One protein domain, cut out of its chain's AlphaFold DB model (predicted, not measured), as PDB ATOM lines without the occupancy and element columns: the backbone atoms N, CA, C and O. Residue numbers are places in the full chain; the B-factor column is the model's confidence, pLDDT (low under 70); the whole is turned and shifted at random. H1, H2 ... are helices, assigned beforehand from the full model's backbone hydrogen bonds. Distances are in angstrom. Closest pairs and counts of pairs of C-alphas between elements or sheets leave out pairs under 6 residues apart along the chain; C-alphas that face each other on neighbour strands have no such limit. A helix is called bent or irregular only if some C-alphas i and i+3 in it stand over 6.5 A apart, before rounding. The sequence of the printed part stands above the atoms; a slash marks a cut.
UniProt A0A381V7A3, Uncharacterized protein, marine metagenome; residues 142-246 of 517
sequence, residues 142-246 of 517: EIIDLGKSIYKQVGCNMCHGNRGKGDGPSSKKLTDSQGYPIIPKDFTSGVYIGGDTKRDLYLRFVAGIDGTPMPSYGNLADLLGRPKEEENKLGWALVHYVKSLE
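What this domain is: This is residues 142 to 246 of the 517 residues of an uncharacterized protein of marine metagenome (UniProt A0A381V7A3). What shape do these helices make? The longest helix, H5, is crossed by H1 and has H3 packed on another side, while short H4 packs on residues 228 to 235 of H5. The short H2 is near H1, and the long stretch with no named element, residues 161 to 197, reaches the end of the domain far from Glu 142, at Gln 178, its C-alphas lying 9 to 22 A from the mean of all C-alphas. What is it built of? The 105 printed residues hold five named helices, in the order H1 H2 H3 H4 H5, and no named strand; the class is all helix, though under half of the residues, 48, are in named elements. How is it shaped overall? It is compact, with a radius of gyration of the C-alphas of 13.1 A, and only just elongated, spanning 38 by 25 by 24 A.

Where its parts are: Where is the longest helix? H5, residues 228 to 244, measures 25.2 A, from C-alpha 228 at (-33.916, 17.055, 18.646) to C-alpha 244 at (-25.028, -6.010, 13.874). It is irregular: C-alphas 229 and 232 are 7.3 A apart. Where are the others? H1, residues 142 to 153, measures 16.6 A and begins at (-32.282, -1.942, 23.049); H3, residues 198 to 207, measures 14.0 A. H2 is residues 156 to 160 and H4 residues 220 to 223.

How they stand to each other: What touches the hub, H5? H1 touches it about perpendicular, at 86 degrees, with closest C-alphas Gly 147 and Leu 238, 4.1 A. H3 touches it at a steep tilt of 54 degrees, opposite ways, with closest C-alphas Tyr 202 and Val 239, 6.2 A; H4 touches residues 228 to 235 alone, with closest C-alphas Ala 221 and Glu 231, 5.1 A. Where is H2? It is close to but not clearly touching H1, with closest C-alphas Tyr 151 and Asn 157, 6.6 A, and apart from H5. Are the backbones within range? Each O i to N i+4 pair is within hydrogen-bond range in H1, H2 and H3, and 11 of 13 in H5; H4 is too short for such a pair.

The domain as a whole: How far does it reach? The two C-alphas farthest apart, Glu 142 and Gln 178, are 40.0 A apart. Which links are long? H2 to H3, 37 residues, and H3 to H4, 12 residues, are long links. Is anything cut or uncertain? The printed part has no cut, its mean pLDDT is 93.8, and no printed residue is under 70.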
ATOM      1  N   GLU A 142     -31.338  -3.068  23.150       97.62
ATOM      2  CA  GLU A 142     -32.282  -1.942  23.049       97.62
ATOM      3  C   GLU A 142     -31.877  -0.938  21.952       97.62
ATOM      4  O   GLU A 142     -32.711  -0.481  21.165       97.62
ATOM      5  N   ILE A 143     -30.588  -0.588  21.880       97.81
ATOM      6  CA  ILE A 143     -30.076   0.366  20.888       97.81
ATOM      7  C   ILE A 143     -30.069  -0.257  19.487       97.81
ATOM      8  O   ILE A 143     -30.370   0.434  18.510       97.81
ATOM      9  N   ILE A 144     -29.782  -1.554  19.379       97.69
ATOM     10  CA  ILE A 144     -29.827  -2.295  18.111       97.69
ATOM     11  C   ILE A 144     -31.266  -2.390  17.593       97.69
ATOM     12  O   ILE A 144     -31.505  -2.121  16.416       97.69
ATOM     13  N   ASP A 145     -32.237  -2.701  18.452       98.31
ATOM     14  CA  ASP A 145     -33.653  -2.775  18.081       98.31
ATOM     15  C   ASP A 145     -34.211  -1.410  17.664       98.31
ATOM     16  O   ASP A 145     -34.951  -1.306  16.677       98.31
ATOM     17  N   LEU A 146     -33.796  -0.336  18.344       98.19
ATOM     18  CA  LEU A 146     -34.082   1.028  17.901       98.19
ATOM     19  C   LEU A 146     -33.502   1.280  16.501       98.19
ATOM     20  O   LEU A 146     -34.218   1.750  15.615       98.19
ATOM     21  N   GLY A 147     -32.239   0.918  16.270       98.12
ATOM     22  CA  GLY A 147     -31.577   1.053  14.971       98.12
ATOM     23  C   GLY A 147     -32.267   0.269  13.857       98.12
ATOM     24  O   GLY A 147     -32.477   0.796  12.764       98.12
ATOM     25  N   LYS A 148     -32.710  -0.958  14.149       98.44
ATOM     26  CA  LYS A 148     -33.496  -1.810  13.246       98.44
ATOM     27  C   LYS A 148     -34.814  -1.162  12.850       98.44
ATOM     28  O   LYS A 148     -35.229  -1.245  11.691       98.44
ATOM     29  N   SER A 149     -35.479  -0.532  13.816       98.12
ATOM     30  CA  SER A 149     -36.718   0.203  13.590       98.12
ATOM     31  C   SER A 149     -36.481   1.408  12.677       98.12
ATOM     32  O   SER A 149     -37.167   1.545  11.664       98.12
ATOM     33  N   ILE A 150     -35.452   2.216  12.964       98.00
ATOM     34  CA  ILE A 150     -35.055   3.370  12.141       98.00
ATOM     35  C   ILE A 150     -34.740   2.926  10.711       98.00
ATOM     36  O   ILE A 150     -35.307   3.469   9.767       98.00
ATOM     37  N   TYR A 151     -33.909   1.892  10.543       98.31
ATOM     38  CA  TYR A 151     -33.492   1.361   9.242       98.31
ATOM     39  C   TYR A 151     -34.675   1.028   8.319       98.31
ATOM     40  O   TYR A 151     -34.601   1.235   7.108       98.31
ATOM     41  N   LYS A 152     -35.783   0.527   8.879       97.50
ATOM     42  CA  LYS A 152     -37.018   0.275   8.123       97.50
ATOM     43  C   LYS A 152     -37.839   1.544   7.908       97.50
ATOM     44  O   LYS A 152     -38.303   1.767   6.796       97.50
ATOM     45  N   GLN A 153     -38.022   2.360   8.946       96.44
ATOM     46  CA  GLN A 153     -38.857   3.567   8.888       96.44
ATOM     47  C   GLN A 153     -38.336   4.592   7.876       96.44
ATOM     48  O   GLN A 153     -39.124   5.167   7.132       96.44
ATOM     49  N   VAL A 154     -37.016   4.773   7.802       96.00
ATOM     50  CA  VAL A 154     -36.385   5.702   6.850       96.00
ATOM     51  C   VAL A 154     -36.085   5.066   5.486       96.00
ATOM     52  O   VAL A 154     -35.476   5.697   4.622       96.00
ATOM     53  N   GLY A 155     -36.502   3.810   5.280       96.44
ATOM     54  CA  GLY A 155     -36.449   3.129   3.988       96.44
ATOM     55  C   GLY A 155     -35.081   2.586   3.564       96.44
ATOM     56  O   GLY A 155     -34.918   2.252   2.390       96.44
ATOM     57  N   CYS A 156     -34.101   2.435   4.465       97.62
ATOM     58  CA  CYS A 156     -32.783   1.876   4.119       97.62
ATOM     59  C   CYS A 156     -32.908   0.483   3.476       97.62
ATOM     60  O   CYS A 156     -32.229   0.166   2.495       97.62
ATOM     61  N   ASN A 157     -33.839  -0.334   3.979       97.12
ATOM     62  CA  ASN A 157     -34.136  -1.673   3.468       97.12
ATOM     63  C   ASN A 157     -34.657  -1.684   2.020       97.12
ATOM     64  O   ASN A 157     -34.530  -2.706   1.343       97.12
ATOM     65  N   MET A 158     -35.206  -0.575   1.517       96.88
ATOM     66  CA  MET A 158     -35.685  -0.484   0.136       96.88
ATOM     67  C   MET A 158     -34.543  -0.583  -0.875       96.88
ATOM     68  O   MET A 158     -34.749  -1.094  -1.975       96.88
ATOM     69  N   CYS A 159     -33.342  -0.143  -0.492       95.31
ATOM     70  CA  CYS A 159     -32.139  -0.212  -1.319       95.31
ATOM     71  C   CYS A 159     -31.211  -1.342  -0.861       95.31
ATOM     72  O   CYS A 159     -30.811  -2.183  -1.658       95.31
ATOM     73  N   HIS A 160     -30.910  -1.399   0.436       94.44
ATOM     74  CA  HIS A 160     -29.916  -2.315   0.998       94.44
ATOM     75  C   HIS A 160     -30.475  -3.696   1.379       94.44
ATOM     76  O   HIS A 160     -29.710  -4.589   1.742       94.44
ATOM     77  N   GLY A 161     -31.797  -3.885   1.313       95.12
ATOM     78  CA  GLY A 161     -32.468  -5.093   1.787       95.12
ATOM     79  C   GLY A 161     -32.539  -5.170   3.313       95.12
ATOM     80  O   GLY A 161     -31.887  -4.414   4.034       95.12
ATOM     81  N   ASN A 162     -33.343  -6.094   3.844       95.12
ATOM     82  CA  ASN A 162     -33.515  -6.238   5.300       95.12
ATOM     83  C   ASN A 162     -32.268  -6.788   6.009       95.12
ATOM     84  O   ASN A 162     -32.143  -6.623   7.219       95.12
ATOM     85  N   ARG A 163     -31.379  -7.451   5.261       92.38
ATOM     86  CA  ARG A 163     -30.161  -8.088   5.777       92.38
ATOM     87  C   ARG A 163     -28.875  -7.352   5.397       92.38
ATOM     88  O   ARG A 163     -27.814  -7.852   5.717       92.38
ATOM     89  N   GLY A 164     -28.953  -6.221   4.691       91.69
ATOM     90  CA  GLY A 164     -27.763  -5.467   4.277       91.69
ATOM     91  C   GLY A 164     -27.026  -6.007   3.047       91.69
ATOM     92  O   GLY A 164     -25.914  -5.570   2.767       91.69
ATOM     93  N   LYS A 165     -27.640  -6.925   2.288       89.06
ATOM     94  CA  LYS A 165     -27.024  -7.578   1.119       89.06
ATOM     95  C   LYS A 165     -27.083  -6.768  -0.181       89.06
ATOM     96  O   LYS A 165     -26.597  -7.219  -1.218       89.06
ATOM     97  N   GLY A 166     -27.704  -5.588  -0.152       89.94
ATOM     98  CA  GLY A 166     -27.911  -4.784  -1.358       89.94
ATOM     99  C   GLY A 166     -29.006  -5.327  -2.278       89.94
ATOM    100  O   GLY A 166     -29.042  -4.990  -3.454       89.94
ATOM    101  N   ASP A 167     -29.901  -6.166  -1.752       89.94
ATOM    102  CA  ASP A 167     -30.954  -6.883  -2.480       89.94
ATOM    103  C   ASP A 167     -32.353  -6.271  -2.269       89.94
ATOM    104  O   ASP A 167     -33.376  -6.922  -2.482       89.94
ATOM    105  N   GLY A 168     -32.423  -4.998  -1.856       93.50
ATOM    106  CA  GLY A 168     -33.690  -4.292  -1.670       93.50
ATOM    107  C   GLY A 168     -34.478  -4.146  -2.984       93.50
ATOM    108  O   GLY A 168     -33.883  -4.126  -4.063       93.50
ATOM    109  N   PRO A 169     -35.813  -3.983  -2.941       94.44
ATOM    110  CA  PRO A 169     -36.662  -3.893  -4.138       94.44
ATOM    111  C   PRO A 169     -36.311  -2.738  -5.098       94.44
ATOM    112  O   PRO A 169     -36.676  -2.781  -6.275       94.44
ATOM    113  N   SER A 170     -35.605  -1.710  -4.618       94.25
ATOM    114  CA  SER A 170     -35.140  -0.572  -5.425       94.25
ATOM    115  C   SER A 170     -33.672  -0.678  -5.849       94.25
ATOM    116  O   SER A 170     -33.241   0.114  -6.681       94.25
ATOM    117  N   SER A 171     -32.915  -1.653  -5.331       90.31
ATOM    118  CA  SER A 171     -31.460  -1.804  -5.536       90.31
ATOM    119  C   SER A 171     -31.034  -1.702  -7.005       90.31
ATOM    120  O   SER A 171     -30.171  -0.902  -7.355       90.31
ATOM    121  N   LYS A 172     -31.696  -2.463  -7.882       89.06
ATOM    122  CA  LYS A 172     -31.389  -2.558  -9.320       89.06
ATOM    123  C   LYS A 172     -31.826  -1.339 -10.143       89.06
ATOM    124  O   LYS A 172     -31.563  -1.302 -11.339       89.06
ATOM    125  N   LYS A 173     -32.519  -0.371  -9.533       91.19
ATOM    126  CA  LYS A 173     -33.048   0.833 -10.202       91.19
ATOM    127  C   LYS A 173     -32.239   2.093  -9.893       91.19
ATOM    128  O   LYS A 173     -32.526   3.143 -10.456       91.19
ATOM    129  N   LEU A 174     -31.279   2.008  -8.973       91.44
ATOM    130  CA  LEU A 174     -30.487   3.150  -8.537       91.44
ATOM    131  C   LEU A 174     -29.462   3.542  -9.598       91.44
ATOM    132  O   LEU A 174     -28.728   2.692 -10.103       91.44
ATOM    133  N   THR A 175     -29.366   4.841  -9.864       93.00
ATOM    134  CA  THR A 175     -28.333   5.444 -10.707       93.00
ATOM    135  C   THR A 175     -27.586   6.525  -9.938       93.00
ATOM    136  O   THR A 175     -28.132   7.169  -9.043       93.00
ATOM    137  N   ASP A 176     -26.305   6.695 -10.241       91.44
ATOM    138  CA  ASP A 176     -25.504   7.788  -9.709       91.44
ATOM    139  C   ASP A 176     -25.788   9.103 -10.455       91.44
ATOM    140  O   ASP A 176     -26.569   9.160 -11.408       91.44
ATOM    141  N   SER A 177     -25.152  10.193 -10.022       90.62
ATOM    142  CA  SER A 177     -25.353  11.507 -10.642       90.62
ATOM    143  C   SER A 177     -24.855  11.618 -12.088       90.62
ATOM    144  O   SER A 177     -25.125  12.633 -12.722       90.62
ATOM    145  N   GLN A 178     -24.111  10.629 -12.587       87.88
ATOM    146  CA  GLN A 178     -23.644  10.541 -13.974       87.88
ATOM    147  C   GLN A 178     -24.514   9.581 -14.807       87.88
ATOM    148  O   GLN A 178     -24.258   9.381 -15.990       87.88
ATOM    149  N   GLY A 179     -25.567   9.007 -14.215       89.94
ATOM    150  CA  GLY A 179     -26.501   8.105 -14.886       89.94
ATOM    151  C   GLY A 179     -26.055   6.643 -14.914       89.94
ATOM    152  O   GLY A 179     -26.768   5.813 -15.479       89.94
ATOM    153  N   TYR A 180     -24.929   6.288 -14.289       88.38
ATOM    154  CA  TYR A 180     -24.512   4.891 -14.203       88.38
ATOM    155  C   TYR A 180     -25.317   4.163 -13.126       88.38
ATOM    156  O   TYR A 180     -25.491   4.702 -12.032       88.38
ATOM    157  N   PRO A 181     -25.771   2.920 -13.372       88.56
ATOM    158  CA  PRO A 181     -26.296   2.061 -12.320       88.56
ATOM    159  C   PRO A 181     -25.356   2.024 -11.113       88.56
ATOM    160  O   PRO A 181     -24.140   1.944 -11.293       88.56
ATOM    161  N   ILE A 182     -25.898   2.062  -9.896       88.06
ATOM    162  CA  ILE A 182     -25.133   1.983  -8.643       88.06
ATOM    163  C   ILE A 182     -25.852   1.087  -7.634       88.06
ATOM    164  O   ILE A 182     -26.595   1.531  -6.760       88.06
ATOM    165  N   ILE A 183     -25.630  -0.216  -7.772       87.44
ATOM    166  CA  ILE A 183     -26.238  -1.206  -6.881       87.44
ATOM    167  C   ILE A 183     -25.547  -1.121  -5.509       87.44
ATOM    168  O   ILE A 183     -24.311  -1.134  -5.456       87.44
ATOM    169  N   PRO A 184     -26.299  -1.032  -4.395       89.19
ATOM    170  CA  PRO A 184     -25.705  -1.041  -3.071       89.19
ATOM    171  C   PRO A 184     -24.928  -2.335  -2.838       89.19
ATOM    172  O   PRO A 184     -25.383  -3.432  -3.154       89.19
ATOM    173  N   LYS A 185     -23.739  -2.199  -2.267       85.88
ATOM    174  CA  LYS A 185     -22.900  -3.338  -1.906       85.88
ATOM    175  C   LYS A 185     -23.490  -4.117  -0.732       85.88
ATOM    176  O   LYS A 185     -24.127  -3.529   0.141       85.88
ATOM    177  N   ASP A 186     -23.224  -5.420  -0.713       86.88
ATOM    178  CA  ASP A 186     -23.407  -6.281   0.452       86.88
ATOM    179  C   ASP A 186     -22.407  -5.854   1.528       86.88
ATOM    180  O   ASP A 186     -21.228  -6.176   1.451       86.88
ATOM    181  N   PHE A 187     -22.853  -5.074   2.504       89.06
ATOM    182  CA  PHE A 187     -21.967  -4.604   3.567       89.06
ATOM    183  C   PHE A 187     -21.849  -5.608   4.719       89.06
ATOM    184  O   PHE A 187     -21.137  -5.342   5.685       89.06
ATOM    185  N   THR A 188     -22.512  -6.768   4.639       88.12
ATOM    186  CA  THR A 188     -22.419  -7.801   5.684       88.12
ATOM    187  C   THR A 188     -21.018  -8.411   5.779       88.12
ATOM    188  O   THR A 188     -20.682  -9.026   6.785       88.12
ATOM    189  N   SER A 189     -20.172  -8.178   4.770       81.25
ATOM    190  CA  SER A 189     -18.737  -8.479   4.774       81.25
ATOM    191  C   SER A 189     -17.927  -7.637   5.769       81.25
ATOM    192  O   SER A 189     -16.777  -7.970   6.046       81.25
ATOM    193  N   GLY A 190     -18.483  -6.524   6.263       85.69
ATOM    194  CA  GLY A 190     -17.750  -5.523   7.039       85.69
ATOM    195  C   GLY A 190     -16.847  -4.620   6.191       85.69
ATOM    196  O   GLY A 190     -16.165  -3.755   6.738       85.69
ATOM    197  N   VAL A 191     -16.845  -4.775   4.860       84.19
ATOM    198  CA  VAL A 191     -16.067  -3.930   3.948       84.19
ATOM    199  C   VAL A 191     -16.928  -2.793   3.419       84.19
ATOM    200  O   VAL A 191     -17.852  -2.976   2.628       84.19
ATOM    201  N   TYR A 192     -16.567  -1.576   3.817       87.69
ATOM    202  CA  TYR A 192     -17.242  -0.351   3.408       87.69
ATOM    203  C   TYR A 192     -16.308   0.505   2.555       87.69
ATOM    204  O   TYR A 192     -15.120   0.637   2.836       87.69
ATOM    205  N   ILE A 193     -16.866   1.176   1.545       87.12
ATOM    206  CA  ILE A 193     -16.094   2.039   0.633       87.12
ATOM    207  C   ILE A 193     -15.442   3.254   1.316       87.12
ATOM    208  O   ILE A 193     -14.592   3.896   0.712       87.12
ATOM    209  N   GLY A 194     -15.894   3.614   2.521       87.50
ATOM    210  CA  GLY A 194     -15.514   4.840   3.226       87.50
ATOM    211  C   GLY A 194     -14.882   4.630   4.598       87.50
ATOM    212  O   GLY A 194     -14.863   5.587   5.367       87.50
ATOM    213  N   GLY A 195     -14.439   3.410   4.912       88.19
ATOM    214  CA  GLY A 195     -13.937   3.027   6.235       88.19
ATOM    215  C   GLY A 195     -14.932   2.169   7.020       88.19
ATOM    216  O   GLY A 195     -16.147   2.327   6.887       88.19
ATOM    217  N   ASP A 196     -14.400   1.236   7.803       86.94
ATOM    218  CA  ASP A 196     -15.109   0.150   8.493       86.94
ATOM    219  C   ASP A 196     -15.377   0.422   9.984       86.94
ATOM    220  O   ASP A 196     -16.073  -0.349  10.667       86.94
ATOM    221  N   THR A 197     -14.864   1.541  10.504       92.38
ATOM    222  CA  THR A 197     -15.076   1.930  11.896       92.38
ATOM    223  C   THR A 197     -16.473   2.506  12.097       92.38
ATOM    224  O   THR A 197     -17.053   3.149  11.223       92.38
ATOM    225  N   LYS A 198     -17.018   2.372  13.310       95.69
ATOM    226  CA  LYS A 198     -18.317   2.972  13.664       95.69
ATOM    227  C   LYS A 198     -18.355   4.490  13.433       95.69
ATOM    228  O   LYS A 198     -19.395   5.027  13.059       95.69
ATOM    229  N   ARG A 199     -17.218   5.176  13.617       95.62
ATOM    230  CA  ARG A 199     -17.060   6.604  13.297       95.62
ATOM    231  C   ARG A 199     -17.229   6.874  11.805       95.62
ATOM    232  O   ARG A 199     -17.912   7.831  11.451       95.62
ATOM    233  N   ASP A 200     -16.652   6.038  10.948       95.75
ATOM    234  CA  ASP A 200     -16.773   6.185   9.498       95.75
ATOM    235  C   ASP A 200     -18.216   5.983   9.040       95.75
ATOM    236  O   ASP A 200     -18.738   6.810   8.289       95.75
ATOM    237  N   LEU A 201     -18.896   4.950   9.555       96.31
ATOM    238  CA  LEU A 201     -20.319   4.723   9.285       96.31
ATOM    239  C   LEU A 201     -21.177   5.910   9.741       96.31
ATOM    240  O   LEU A 201     -22.018   6.383   8.977       96.31
ATOM    241  N   TYR A 202     -20.931   6.439  10.946       97.44
ATOM    242  CA  TYR A 202     -21.624   7.630  11.442       97.44
ATOM    243  C   TYR A 202     -21.454   8.814  10.480       97.44
ATOM    244  O   TYR A 202     -22.433   9.465  10.115       97.44
ATOM    245  N   LEU A 203     -20.229   9.061  10.002       97.31
ATOM    246  CA  LEU A 203     -19.972  10.110   9.014       97.31
ATOM    247  C   LEU A 203     -20.714   9.862   7.698       97.31
ATOM    248  O   LEU A 203     -21.210  10.823   7.122       97.31
ATOM    249  N   ARG A 204     -20.831   8.617   7.214       96.50
ATOM    250  CA  ARG A 204     -21.595   8.316   5.988       96.50
ATOM    251  C   ARG A 204     -23.084   8.596   6.152       96.50
ATOM    252  O   ARG A 204     -23.689   9.135   5.229       96.50
ATOM    253  N   PHE A 205     -23.664   8.288   7.311       96.62
ATOM    254  CA  PHE A 205     -25.064   8.615   7.570       96.62
ATOM    255  C   PHE A 205     -25.272  10.120   7.703       96.62
ATOM    256  O   PHE A 205     -26.150  10.661   7.043       96.62
ATOM    257  N   VAL A 206     -24.445  10.830   8.471       96.00
ATOM    258  CA  VAL A 206     -24.644  12.273   8.688       96.00
ATOM    259  C   VAL A 206     -24.283  13.102   7.452       96.00
ATOM    260  O   VAL A 206     -25.013  14.028   7.104       96.00
ATOM    261  N   ALA A 207     -23.197  12.786   6.749       95.31
ATOM    262  CA  ALA A 207     -22.772  13.535   5.562       95.31
ATOM    263  C   ALA A 207     -23.556  13.164   4.293       95.31
ATOM    264  O   ALA A 207     -23.605  13.965   3.358       95.31
ATOM    265  N   GLY A 208     -24.148  11.966   4.247       94.94
ATOM    266  CA  GLY A 208     -24.588  11.346   2.998       94.94
ATOM    267  C   GLY A 208     -23.408  10.921   2.115       94.94
ATOM    268  O   GLY A 208     -22.240  11.030   2.503       94.94
ATOM    269  N   ILE A 209     -23.712  10.422   0.913       95.50
ATOM    270  CA  ILE A 209     -22.694  10.010  -0.065       95.50
ATOM    271  C   ILE A 209     -22.924  10.758  -1.385       95.50
ATOM    272  O   ILE A 209     -23.719  10.333  -2.229       95.50
ATOM    273  N   ASP A 210     -22.198  11.865  -1.575       94.31
ATOM    274  CA  ASP A 210     -22.406  12.773  -2.709       94.31
ATOM    275  C   ASP A 210     -22.259  12.066  -4.067       94.31
ATOM    276  O   ASP A 210     -21.357  11.253  -4.317       94.31
ATOM    277  N   GLY A 211     -23.163  12.426  -4.977       91.88
ATOM    278  CA  GLY A 211     -23.254  11.841  -6.312       91.88
ATOM    279  C   GLY A 211     -23.895  10.453  -6.342       91.88
ATOM    280  O   GLY A 211     -23.849   9.808  -7.382       91.88
ATOM    281  N   THR A 212     -24.477   9.981  -5.236       94.06
ATOM    282  CA  THR A 212     -25.230   8.719  -5.169       94.06
ATOM    283  C   THR A 212     -26.643   8.951  -4.623       94.06
ATOM    284  O   THR A 212     -26.888   9.995  -4.018       94.06
ATOM    285  N   PRO A 213     -27.568   7.985  -4.770       95.06
ATOM    286  CA  PRO A 213     -28.889   8.065  -4.146       95.06
ATOM    287  C   PRO A 213     -28.909   7.923  -2.620       95.06
ATOM    288  O   PRO A 213     -29.993   7.984  -2.054       95.06
ATOM    289  N   MET A 214     -27.768   7.697  -1.951       95.81
ATOM    290  CA  MET A 214     -27.698   7.572  -0.491       95.81
ATOM    291  C   MET A 214     -27.679   8.970   0.158       95.81
ATOM    292  O   MET A 214     -26.638   9.641   0.114       95.81
ATOM    293  N   PRO A 215     -28.803   9.431   0.744       95.06
ATOM    294  CA  PRO A 215     -28.920  10.792   1.243       95.06
ATOM    295  C   PRO A 215     -28.231  10.941   2.603       95.06
ATOM    296  O   PRO A 215     -27.710   9.990   3.186       95.06
ATOM    297  N   SER A 216     -28.261  12.163   3.122       95.75
ATOM    298  CA  SER A 216     -27.921  12.424   4.514       95.75
ATOM    299  C   SER A 216     -29.081  12.074   5.441       95.75
ATOM    300  O   SER A 216     -30.234  12.412   5.187       95.75
ATOM    301  N   TYR A 217     -28.720  11.458   6.557       95.62
ATOM    302  CA  TYR A 217     -29.535  11.166   7.727       95.62
ATOM    303  C   TYR A 217     -28.982  11.914   8.951       95.62
ATOM    304  O   TYR A 217     -29.016  11.409  10.065       95.62
ATOM    305  N   GLY A 218     -28.430  13.115   8.751       92.12
ATOM    306  CA  GLY A 218     -27.953  13.984   9.836       92.12
ATOM    307  C   GLY A 218     -29.050  14.778  10.556       92.12
ATOM    308  O   GLY A 218     -28.730  15.703  11.298       92.12
ATOM    309  N   ASN A 219     -30.318  14.486  10.254       93.88
ATOM    310  CA  ASN A 219     -31.493  15.116  10.853       93.88
ATOM    311  C   ASN A 219     -32.602  14.074  11.098       93.88
ATOM    312  O   ASN A 219     -33.752  14.241  10.688       93.88
ATOM    313  N   LEU A 220     -32.220  12.928  11.664       95.62
ATOM    314  CA  LEU A 220     -33.117  11.792  11.897       95.62
ATOM    315  C   LEU A 220     -34.259  12.129  12.854       95.62
ATOM    316  O   LEU A 220     -35.351  11.591  12.684       95.62
ATOM    317  N   ALA A 221     -34.026  12.991  13.842       96.56
ATOM    318  CA  ALA A 221     -35.048  13.419  14.785       96.56
ATOM    319  C   ALA A 221     -36.218  14.077  14.047       96.56
ATOM    320  O   ALA A 221     -37.353  13.623  14.186       96.56
ATOM    321  N   ASP A 222     -35.939  15.047  13.173       95.75
ATOM    322  CA  ASP A 222     -36.972  15.713  12.376       95.75
ATOM    323  C   ASP A 222     -37.653  14.736  11.403       95.75
ATOM    324  O   ASP A 222     -38.880  14.721  11.308       95.75
ATOM    325  N   LEU A 223     -36.884  13.872  10.721       94.19
ATOM    326  CA  LEU A 223     -37.428  12.870   9.786       94.19
ATOM    327  C   LEU A 223     -38.390  11.879  10.458       94.19
ATOM    328  O   LEU A 223     -39.296  11.365   9.804       94.19
ATOM    329  N   LEU A 224     -38.187  11.598  11.747       95.69
ATOM    330  CA  LEU A 224     -38.975  10.645  12.526       95.69
ATOM    331  C   LEU A 224     -39.990  11.318  13.466       95.69
ATOM    332  O   LEU A 224     -40.670  10.617  14.214       95.69
ATOM    333  N   GLY A 225     -40.087  12.653  13.465       95.75
ATOM    334  CA  GLY A 225     -40.954  13.398  14.383       95.75
ATOM    335  C   GLY A 225     -40.579  13.221  15.861       95.75
ATOM    336  O   GLY A 225     -41.458  13.126  16.718       95.75
ATOM    337  N   ARG A 226     -39.281  13.121  16.160       95.44
ATOM    338  CA  ARG A 226     -38.714  12.914  17.500       95.44
ATOM    339  C   ARG A 226     -38.044  14.185  18.044       95.44
ATOM    340  O   ARG A 226     -37.664  15.050  17.259       95.44
ATOM    341  N   PRO A 227     -37.868  14.310  19.374       96.88
ATOM    342  CA  PRO A 227     -37.148  15.434  19.971       96.88
ATOM    343  C   PRO A 227     -35.713  15.546  19.445       96.88
ATOM    344  O   PRO A 227     -35.017  14.540  19.291       96.88
ATOM    345  N   LYS A 228     -35.246  16.776  19.213       95.25
ATOM    346  CA  LYS A 228     -33.916  17.055  18.646       95.25
ATOM    347  C   LYS A 228     -32.775  16.532  19.522       95.25
ATOM    348  O   LYS A 228     -31.708  16.186  19.022       95.25
ATOM    349  N   GLU A 229     -32.996  16.442  20.828       95.25
ATOM    350  CA  GLU A 229     -32.054  15.892  21.802       95.25
ATOM    351  C   GLU A 229     -31.754  14.405  21.542       95.25
ATOM    352  O   GLU A 229     -30.693  13.912  21.929       95.25
ATOM    353  N   GLU A 230     -32.651  13.692  20.850       95.81
ATOM    354  CA  GLU A 230     -32.471  12.284  20.494       95.81
ATOM    355  C   GLU A 230     -31.621  12.066  19.233       95.81
ATOM    356  O   GLU A 230     -31.244  10.925  18.973       95.81
ATOM    357  N   GLU A 231     -31.253  13.109  18.476       95.50
ATOM    358  CA  GLU A 231     -30.523  12.989  17.197       95.50
ATOM    359  C   GLU A 231     -29.288  12.077  17.305       95.50
ATOM    360  O   GLU A 231     -29.114  11.124  16.543       95.50
ATOM    361  N   ASN A 232     -28.458  12.304  18.328       94.38
ATOM    362  CA  ASN A 232     -27.250  11.512  18.560       94.38
ATOM    363  C   ASN A 232     -27.569  10.046  18.887       94.38
ATOM    364  O   ASN A 232     -26.849   9.147  18.449       94.38
ATOM    365  N   LYS A 233     -28.648   9.803  19.648       96.50
ATOM    366  CA  LYS A 233     -29.104   8.450  19.988       96.50
ATOM    367  C   LYS A 233     -29.571   7.714  18.738       96.50
ATOM    368  O   LYS A 233     -29.187   6.564  18.545       96.50
ATOM    369  N   LEU A 234     -30.341   8.380  17.881       97.62
ATOM    370  CA  LEU A 234     -30.851   7.821  16.628       97.62
ATOM    371  C   LEU A 234     -29.712   7.477  15.658       97.62
ATOM    372  O   LEU A 234     -29.682   6.370  15.119       97.62
ATOM    373  N   GLY A 235     -28.742   8.383  15.493       96.50
ATOM    374  CA  GLY A 235     -27.573   8.153  14.640       96.50
ATOM    375  C   GLY A 235     -26.735   6.952  15.090       96.50
ATOM    376  O   GLY A 235     -26.421   6.079  14.280       96.50
ATOM    377  N   TRP A 236     -26.416   6.850  16.387       97.81
ATOM    378  CA  TRP A 236     -25.665   5.701  16.911       97.81
ATOM    379  C   TRP A 236     -26.454   4.394  16.890       97.81
ATOM    380  O   TRP A 236     -25.872   3.351  16.604       97.81
ATOM    381  N   ALA A 237     -27.765   4.440  17.136       98.25
ATOM    382  CA  ALA A 237     -28.625   3.267  17.016       98.25
ATOM    383  C   ALA A 237     -28.576   2.682  15.599       98.25
ATOM    384  O   ALA A 237     -28.368   1.480  15.432       98.25
ATOM    385  N   LEU A 238     -28.677   3.533  14.570       97.88
ATOM    386  CA  LEU A 238     -28.560   3.098  13.178       97.88
ATOM    387  C   LEU A 238     -27.178   2.491  12.876       97.88
ATOM    388  O   LEU A 238     -27.110   1.439  12.242       97.88
ATOM    389  N   VAL A 239     -26.088   3.102  13.362       97.81
ATOM    390  CA  VAL A 239     -24.725   2.551  13.224       97.81
ATOM    391  C   VAL A 239     -24.611   1.170  13.861       97.81
ATOM    392  O   VAL A 239     -24.129   0.245  13.210       97.81
ATOM    393  N   HIS A 240     -25.069   1.001  15.103       97.62
ATOM    394  CA  HIS A 240     -24.976  -0.284  15.801       97.62
ATOM    395  C   HIS A 240     -25.806  -1.370  15.127       97.62
ATOM    396  O   HIS A 240     -25.328  -2.498  15.028       97.62
ATOM    397  N   TYR A 241     -26.988  -1.037  14.601       97.75
ATOM    398  CA  TYR A 241     -27.778  -1.988  13.821       97.75
ATOM    399  C   TYR A 241     -27.089  -2.386  12.510       97.75
ATOM    400  O   TYR A 241     -27.056  -3.560  12.162       97.75
ATOM    401  N   VAL A 242     -26.486  -1.444  11.779       96.56
ATOM    402  CA  VAL A 242     -25.738  -1.795  10.560       96.56
ATOM    403  C   VAL A 242     -24.535  -2.679  10.891       96.56
ATOM    404  O   VAL A 242     -24.350  -3.703  10.239       96.56
ATOM    405  N   LYS A 243     -23.790  -2.375  11.963       94.94
ATOM    406  CA  LYS A 243     -22.713  -3.251  12.452       94.94
ATOM    407  C   LYS A 243     -23.231  -4.618  12.918       94.94
ATOM    408  O   LYS A 243     -22.524  -5.601  12.757       94.94
ATOM    409  N   SER A 244     -24.449  -4.718  13.463       94.56
ATOM    410  CA  SER A 244     -25.028  -6.010  13.874       94.56
ATOM    411  C   SER A 244     -25.413  -6.913  12.697       94.56
ATOM    412  O   SER A 244     -25.702  -8.085  12.909       94.56
ATOM    413  N   LEU A 245     -25.480  -6.376  11.473       93.62
ATOM    414  CA  LEU A 245     -25.736  -7.154  10.256       93.62
ATOM    415  C   LEU A 245     -24.461  -7.767   9.659       93.62
ATOM    416  O   LEU A 245     -24.557  -8.563   8.726       93.62
ATOM    417  N   GLU A 246     -23.281  -7.402  10.162       90.88
ATOM    418  CA  GLU A 246     -22.020  -7.995   9.724       90.88
ATOM    419  C   GLU A 246     -21.971  -9.479  10.098       90.88
ATOM    420  O   GLU A 246     -22.276  -9.874  11.225       90.88
TER     421      GLU A 246